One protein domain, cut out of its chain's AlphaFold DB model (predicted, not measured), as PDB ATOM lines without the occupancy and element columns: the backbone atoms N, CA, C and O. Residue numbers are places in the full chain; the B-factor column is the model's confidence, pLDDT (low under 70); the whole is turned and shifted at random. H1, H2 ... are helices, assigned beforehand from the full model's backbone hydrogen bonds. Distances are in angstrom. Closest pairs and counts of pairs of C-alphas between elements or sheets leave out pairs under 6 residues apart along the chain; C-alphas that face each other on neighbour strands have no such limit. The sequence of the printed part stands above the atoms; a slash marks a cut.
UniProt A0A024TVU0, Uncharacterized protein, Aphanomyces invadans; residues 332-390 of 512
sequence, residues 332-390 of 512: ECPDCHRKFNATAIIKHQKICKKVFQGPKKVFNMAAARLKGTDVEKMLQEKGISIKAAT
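Overview. This is residues 332 to 390 of the 512 residues of an uncharacterized protein of Aphanomyces invadans (UniProt A0A024TVU0). Picture a dumbbell: at one end the long helix H1 with the looped stretch of residues 332 to 341 beside it, at the other a small head of three short helices, H2, H3 and H4. The thin arm between them, residues 358 to 363, stands free. The printed part has 59 residues with four named helices, in the order H1, H2, H3, H4, and no named strand; the class is all helix. It is extended, a rod spanning 57 by 16 by 12 A, with a radius of gyration of the C-alphas of 20.1 A.

Arrangement. Start with H1, residues 342 to 356, which touches no helix. Go on to H2, residues 365 to 370, which is apart from H1. Next, H3, residues 374 to 381, is close to H2 but not clearly touching: their closest C-alphas, of Leu 370 and Glu 376, are 6.1 A apart, and their lines are about perpendicular at 79 degrees. H4, residues 386 to 390, touches H2, the closest C-alphas being those of Ala 367 and Thr 390 at 6.1 A. H3 and H4 touch only at the corner, and only just, with 3 pairs of C-alphas within 8 A; the closest, of Glu 376 and Ile 386, are 6.8 A apart. In H2, H3 and H4 every O i to N i+4 pair is within hydrogen-bond range; in H1, 7 of 11 are.

Along the chain. Find C-alpha 342 at (73.329, -110.929, 18.366); from there H1 runs 20.8 A to C-alpha 356 at (53.688, -116.442, 22.543). H2 measures 8.5 A, H3 10.7 A, and H4 5.9 A, ending at C-alpha 390 at (29.146, -123.032, 15.981).

Size, cuts and confidence. Look for the two C-alphas farthest apart at Ala 342 and Lys 382, 57.7 A. The printed part has no cut, and no link is long. The mean pLDDT of the printed part is 80.9; residues 386 to 390 are under 70.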
ATOM      1  N   GLU A 332      70.297-115.507  24.766       92.19
ATOM      2  CA  GLU A 332      69.082-116.296  25.004       92.19
ATOM      3  C   GLU A 332      67.812-115.435  24.953       92.19
ATOM      4  O   GLU A 332      67.746-114.352  25.531       92.19
ATOM      5  N   CYS A 333      66.768-115.911  24.268       89.50
ATOM      6  CA  CYS A 333      65.483-115.212  24.228       89.50
ATOM      7  C   CYS A 333      64.731-115.333  25.571       89.50
ATOM      8  O   CYS A 333      64.516-116.455  26.023       89.50
ATOM      9  N   PRO A 334      64.214-114.237  26.160       87.44
ATOM     10  CA  PRO A 334      63.519-114.277  27.455       87.44
ATOM     11  C   PRO A 334      62.171-115.016  27.428       87.44
ATOM     12  O   PRO A 334      61.712-115.480  28.463       87.44
ATOM     13  N   ASP A 335      61.525-115.118  26.262       85.50
ATOM     14  CA  ASP A 335      60.182-115.701  26.129       85.50
ATOM     15  C   ASP A 335      60.205-117.195  25.743       85.50
ATOM     16  O   ASP A 335      59.240-117.914  25.992       85.50
ATOM     17  N   CYS A 336      61.275-117.680  25.099       87.19
ATOM     18  CA  CYS A 336      61.367-119.083  24.662       87.19
ATOM     19  C   CYS A 336      62.712-119.770  24.936       87.19
ATOM     20  O   CYS A 336      62.896-120.912  24.513       87.19
ATOM     21  N   HIS A 337      63.645-119.084  25.608       87.00
ATOM     22  CA  HIS A 337      64.958-119.578  26.045       87.00
ATOM     23  C   HIS A 337      65.842-120.190  24.944       87.00
ATOM     24  O   HIS A 337      66.794-120.916  25.216       87.00
ATOM     25  N   ARG A 338      65.551-119.904  23.670       90.12
ATOM     26  CA  ARG A 338      66.397-120.316  22.544       90.12
ATOM     27  C   ARG A 338      67.575-119.356  22.411       90.12
ATOM     28  O   ARG A 338      67.387-118.145  22.546       90.12
ATOM     29  N   LYS A 339      68.761-119.902  22.136       91.94
ATOM     30  CA  LYS A 339      69.997-119.129  21.972       91.94
ATOM     31  C   LYS A 339      70.195-118.735  20.507       91.94
ATOM     32  O   LYS A 339      70.043-119.576  19.624       91.94
ATOM     33  N   PHE A 340      70.531-117.478  20.247       89.69
ATOM     34  CA  PHE A 340      70.710-116.904  18.912       89.69
ATOM     35  C   PHE A 340      71.906-115.954  18.901       89.69
ATOM     36  O   PHE A 340      72.239-115.383  19.932       89.69
ATOM     37  N   ASN A 341      72.509-115.734  17.737       91.00
ATOM     38  CA  ASN A 341      73.535-114.699  17.569       91.00
ATOM     39  C   ASN A 341      72.924-113.298  17.764       91.00
ATOM     40  O   ASN A 341      71.698-113.133  17.665       91.00
ATOM     41  N   ALA A 342      73.759-112.287  18.009       85.62
ATOM     42  CA  ALA A 342      73.329-110.929  18.366       85.62
ATOM     43  C   ALA A 342      72.352-110.308  17.347       85.62
ATOM     44  O   ALA A 342      71.342-109.698  17.704       85.62
ATOM     45  N   THR A 343      72.565-110.556  16.056       87.56
ATOM     46  CA  THR A 343      71.679-110.066  14.987       87.56
ATOM     47  C   THR A 343      70.366-110.857  14.885       87.56
ATOM     48  O   THR A 343      69.303-110.316  14.551       87.56
ATOM     49  N   ALA A 344      70.404-112.154  15.200       89.62
ATOM     50  CA  ALA A 344      69.266-113.060  15.098       89.62
ATOM     51  C   ALA A 344      68.314-112.946  16.299       89.62
ATOM     52  O   ALA A 344      67.097-113.041  16.108       89.62
ATOM     53  N   ILE A 345      68.821-112.672  17.510       91.38
ATOM     54  CA  ILE A 345      67.975-112.517  18.704       91.38
ATOM     55  C   ILE A 345      67.025-111.321  18.582       91.38
ATOM     56  O   ILE A 345      65.862-111.431  18.967       91.38
ATOM     57  N   ILE A 346      67.452-110.215  17.963       89.88
ATOM     58  CA  ILE A 346      66.618-109.014  17.773       89.88
ATOM     59  C   ILE A 346      65.406-109.327  16.882       89.88
ATOM     60  O   ILE A 346      64.271-108.927  17.169       89.88
ATOM     61  N   LYS A 347      65.621-110.083  15.798       91.88
ATOM     62  CA  LYS A 347      64.548-110.536  14.895       91.88
ATOM     63  C   LYS A 347      63.662-111.568  15.589       91.88
ATOM     64  O   LYS A 347      62.433-111.483  15.530       91.88
ATOM     65  N   HIS A 348      64.288-112.506  16.292       91.56
ATOM     66  CA  HIS A 348      63.602-113.563  17.009       91.56
ATOM     67  C   HIS A 348      62.701-113.017  18.122       91.56
ATOM     68  O   HIS A 348      61.536-113.394  18.177       91.56
ATOM     69  N   GLN A 349      63.166-112.083  18.954       90.56
ATOM     70  CA  GLN A 349      62.397-111.522  20.068       90.56
ATOM     71  C   GLN A 349      61.097-110.859  19.581       90.56
ATOM     72  O   GLN A 349      60.035-111.069  20.167       90.56
ATOM     73  N   LYS A 350      61.136-110.127  18.458       90.19
ATOM     74  CA  LYS A 350      59.946-109.498  17.851       90.19
ATOM     75  C   LYS A 350      58.893-110.525  17.414       90.19
ATOM     76  O   LYS A 350      57.695-110.267  17.528       90.19
ATOM     77  N   ILE A 351      59.322-111.676  16.900       90.19
ATOM     78  CA  ILE A 351      58.429-112.751  16.437       90.19
ATOM     79  C   ILE A 351      57.958-113.599  17.621       90.19
ATOM     80  O   ILE A 351      56.773-113.914  17.717       90.19
ATOM     81  N   CYS A 352      58.865-113.917  18.542       89.75
ATOM     82  CA  CYS A 352      58.610-114.706  19.737       89.75
ATOM     83  C   CYS A 352      57.498-114.066  20.574       89.75
ATOM     84  O   CYS A 352      56.495-114.720  20.850       89.75
ATOM     85  N   LYS A 353      57.567-112.753  20.826       88.12
ATOM     86  CA  LYS A 353      56.485-112.018  21.503       88.12
ATOM     87  C   LYS A 353      55.146-112.126  20.764       88.12
ATOM     88  O   LYS A 353      54.128-112.415  21.380       88.12
ATOM     89  N   LYS A 354      55.117-111.989  19.433       84.94
ATOM     90  CA  LYS A 354      53.872-112.107  18.638       84.94
ATOM     91  C   LYS A 354      53.265-113.511  18.660       84.94
ATOM     92  O   LYS A 354      52.048-113.652  18.555       84.94
ATOM     93  N   VAL A 355      54.099-114.545  18.733       83.12
ATOM     94  CA  VAL A 355      53.647-115.941  18.729       83.12
ATOM     95  C   VAL A 355      53.212-116.392  20.121       83.12
ATOM     96  O   VAL A 355      52.206-117.090  20.213       83.12
ATOM     97  N   PHE A 356      53.922-115.977  21.173       79.75
ATOM     98  CA  PHE A 356      53.688-116.442  22.543       79.75
ATOM     99  C   PHE A 356      52.805-115.513  23.387       79.75
ATOM    100  O   PHE A 356      52.063-116.006  24.228       79.75
ATOM    101  N   GLN A 357      52.813-114.197  23.151       76.94
ATOM    102  CA  GLN A 357      52.019-113.232  23.934       76.94
ATOM    103  C   GLN A 357      50.675-112.882  23.268       76.94
ATOM    104  O   GLN A 357      49.806-112.275  23.889       76.94
ATOM    105  N   GLY A 358      50.469-113.269  22.004       77.44
ATOM    106  CA  GLY A 358      49.218-113.032  21.284       77.44
ATOM    107  C   GLY A 358      48.261-114.226  21.369       77.44
ATOM    108  O   GLY A 358      48.543-115.244  20.731       77.44
ATOM    109  N   PRO A 359      47.094-114.133  22.039       73.12
ATOM    110  CA  PRO A 359      46.051-115.143  21.904       73.12
ATOM    111  C   PRO A 359      45.504-115.097  20.472       73.12
ATOM    112  O   PRO A 359      44.630-114.300  20.123       73.12
ATOM    113  N   LYS A 360      46.043-115.950  19.596       72.06
ATOM    114  CA  LYS A 360      45.504-116.124  18.247       72.06
ATOM    115  C   LYS A 360      44.086-116.670  18.375       72.06
ATOM    116  O   LYS A 360      43.862-117.704  19.001       72.06
ATOM    117  N   LYS A 361      43.118-115.985  17.762       74.12
ATOM    118  CA  LYS A 361      41.743-116.488  17.655       74.12
ATOM    119  C   LYS A 361      41.803-117.818  16.910       74.12
ATOM    120  O   LYS A 361      42.157-117.837  15.733       74.12
ATOM    121  N   VAL A 362      41.484-118.916  17.597       80.75
ATOM    122  CA  VAL A 362      41.415-120.244  16.980       80.75
ATOM    123  C   VAL A 362      40.420-120.162  15.830       80.75
ATOM    124  O   VAL A 362      39.239-119.858  16.021       80.75
ATOM    125  N   PHE A 363      40.916-120.358  14.613       80.56
ATOM    126  CA  PHE A 363      40.095-120.300  13.419       80.56
ATOM    127  C   PHE A 363      39.116-121.475  13.432       80.56
ATOM    128  O   PHE A 363      39.499-122.632  13.271       80.56
ATOM    129  N   ASN A 364      37.834-121.186  13.650       80.50
ATOM    130  CA  ASN A 364      36.807-122.214  13.642       80.50
ATOM    131  C   ASN A 364      36.455-122.565  12.187       80.50
ATOM    132  O   ASN A 364      35.721-121.838  11.515       80.50
ATOM    133  N   MET A 365      36.983-123.695  11.706       81.12
ATOM    134  CA  MET A 365      36.736-124.195  10.349       81.12
ATOM    135  C   MET A 365      35.249-124.414  10.060       81.12
ATOM    136  O   MET A 365      34.821-124.227   8.925       81.12
ATOM    137  N   ALA A 366      34.446-124.784  11.063       78.69
ATOM    138  CA  ALA A 366      33.007-124.955  10.880       78.69
ATOM    139  C   ALA A 366      32.334-123.611  10.582       78.69
ATOM    140  O   ALA A 366      31.538-123.514   9.655       78.69
ATOM    141  N   ALA A 367      32.726-122.550  11.291       78.81
ATOM    142  CA  ALA A 367      32.241-121.207  10.992       78.81
ATOM    143  C   ALA A 367      32.702-120.727   9.607       78.81
ATOM    144  O   ALA A 367      31.943-120.060   8.918       78.81
ATOM    145  N   ALA A 368      33.919-121.066   9.180       81.25
ATOM    146  CA  ALA A 368      34.422-120.697   7.856       81.25
ATOM    147  C   ALA A 368      33.740-121.452   6.705       81.25
ATOM    148  O   ALA A 368      33.514-120.864   5.659       81.25
ATOM    149  N   ARG A 369      33.383-122.726   6.910       81.69
ATOM    150  CA  ARG A 369      32.637-123.539   5.934       81.69
ATOM    151  C   ARG A 369      31.174-123.131   5.810       81.69
ATOM    152  O   ARG A 369      30.592-123.310   4.751       81.69
ATOM    153  N   LEU A 370      30.579-122.644   6.898       79.88
ATOM    154  CA  LEU A 370      29.185-122.204   6.906       79.88
ATOM    155  C   LEU A 370      29.021-120.789   6.354       79.88
ATOM    156  O   LEU A 370      27.964-120.489   5.800       79.88
ATOM    157  N   LYS A 371      30.059-119.950   6.450       78.56
ATOM    158  CA  LYS A 371      30.070-118.634   5.812       78.56
ATOM    159  C   LYS A 371      29.911-118.767   4.291       78.56
ATOM    160  O   LYS A 371      30.678-119.481   3.657       78.56
ATOM    161  N   GLY A 372      28.925-118.088   3.718       74.44
ATOM    162  CA  GLY A 372      28.601-118.073   2.291       74.44
ATOM    163  C   GLY A 372      27.697-119.212   1.808       74.44
ATOM    164  O   GLY A 372      27.337-119.231   0.635       74.44
ATOM    165  N   THR A 373      27.304-120.148   2.679       78.75
ATOM    166  CA  THR A 373      26.362-121.225   2.317       78.75
ATOM    167  C   THR A 373      24.916-120.815   2.588       78.75
ATOM    168  O   THR A 373      24.660-119.932   3.402       78.75
ATOM    169  N   ASP A 374      23.948-121.481   1.957       77.25
ATOM    170  CA  ASP A 374      22.508-121.228   2.170       77.25
ATOM    171  C   ASP A 374      22.088-121.393   3.650       77.25
ATOM    172  O   ASP A 374      21.141-120.787   4.144       77.25
ATOM    173  N   VAL A 375      22.888-122.151   4.407       75.19
ATOM    174  CA  VAL A 375      22.774-122.306   5.858       75.19
ATOM    175  C   VAL A 375      23.043-120.990   6.599       75.19
ATOM    176  O   VAL A 375      22.380-120.725   7.594       75.19
ATOM    177  N   GLU A 376      23.952-120.131   6.126       77.56
ATOM    178  CA  GLU A 376      24.158-118.795   6.704       77.56
ATOM    179  C   GLU A 376      22.919-117.918   6.545       77.56
ATOM    180  O   GLU A 376      22.500-117.298   7.519       77.56
ATOM    181  N   LYS A 377      22.302-117.909   5.358       76.56
ATOM    182  CA  LYS A 377      21.093-117.117   5.097       76.56
ATOM    183  C   LYS A 377      19.941-117.568   5.986       76.56
ATOM    184  O   LYS A 377      19.364-116.753   6.695       76.56
ATOM    185  N   MET A 378      19.707-118.878   6.068       76.38
ATOM    186  CA  MET A 378      18.676-119.436   6.947       76.38
ATOM    187  C   MET A 378      18.943-119.185   8.440       76.38
ATOM    188  O   MET A 378      17.997-119.074   9.220       76.38
ATOM    189  N   LEU A 379      20.205-119.135   8.879       76.94
ATOM    190  CA  LEU A 379      20.546-118.820  10.271       76.94
ATOM    191  C   LEU A 379      20.398-117.322  10.568       76.94
ATOM    192  O   LEU A 379      19.915-116.971  11.644       76.94
ATOM    193  N   GLN A 380      20.754-116.455   9.617       76.62
ATOM    194  CA  GLN A 380      20.569-115.006   9.717       76.62
ATOM    195  C   GLN A 380      19.081-114.623   9.722       76.62
ATOM    196  O   GLN A 380      18.671-113.842  10.576       76.62
ATOM    197  N   GLU A 381      18.259-115.237   8.865       76.56
ATOM    198  CA  GLU A 381      16.792-115.074   8.855       76.56
ATOM    199  C   GLU A 381      16.144-115.518  10.173       76.56
ATOM    200  O   GLU A 381      15.148-114.947  10.611       76.56
ATOM    201  N   LYS A 382      16.737-116.511  10.846       76.62
ATOM    202  CA  LYS A 382      16.309-116.996  12.169       76.62
ATOM    203  C   LYS A 382      16.940-116.229  13.339       76.62
ATOM    204  O   LYS A 382      16.732-116.617  14.486       76.62
ATOM    205  N   GLY A 383      17.719-115.176  13.079       70.88
ATOM    206  CA  GLY A 383      18.346-114.340  14.109       70.88
ATOM    207  C   GLY A 383      19.488-115.009  14.888       70.88
ATOM    208  O   GLY A 383      19.872-114.526  15.953       70.88
ATOM    209  N   ILE A 384      20.055-116.113  14.392       74.62
ATOM    210  CA  ILE A 384      21.115-116.874  15.069       74.62
ATOM    211  C   ILE A 384      22.446-116.614  14.362       74.62
ATOM    212  O   ILE A 384      22.643-116.981  13.206       74.62
ATOM    213  N   SER A 385      23.414-116.021  15.065       70.38
ATOM    214  CA  SER A 385      24.740-115.803  14.477       70.38
ATOM    215  C   SER A 385      25.481-117.129  14.253       70.38
ATOM    216  O   SER A 385      25.455-118.022  15.103       70.38
ATOM    217  N   ILE A 386      26.232-117.247  13.147       68.00
ATOM    218  CA  ILE A 386      27.060-118.438  12.863       68.00
ATOM    219  C   ILE A 386      28.020-118.729  14.012       68.00
ATOM    220  O   ILE A 386      28.249-119.887  14.351       68.00
ATOM    221  N   LYS A 387      28.575-117.686  14.644       66.19
ATOM    222  CA  LYS A 387      29.472-117.842  15.795       66.19
ATOM    223  C   LYS A 387      28.746-118.459  16.989       66.19
ATOM    224  O   LYS A 387      29.331-119.314  17.634       66.19
ATOM    225  N   ALA A 388      27.489-118.096  17.248       63.16
ATOM    226  CA  ALA A 388      26.693-118.700  18.314       63.16
ATOM    227  C   ALA A 388      26.299-120.149  17.980       63.16
ATOM    228  O   ALA A 388      26.487-121.033  18.812       63.16
ATOM    229  N   ALA A 389      25.867-120.420  16.743       63.69
ATOM    230  CA  ALA A 389      25.506-121.767  16.289       63.69
ATOM    231  C   ALA A 389      26.696-122.746  16.254       63.69
ATOM    232  O   ALA A 389      26.523-123.948  16.449       63.69
ATOM    233  N   THR A 390      27.907-122.236  16.008       63.34
ATOM    234  CA  THR A 390      29.146-123.032  15.981       63.34
ATOM    235  C   THR A 390      29.936-122.973  17.287       63.34
ATOM    236  O   THR A 390      30.887-123.739  17.456       63.34
TER     237      THR A 390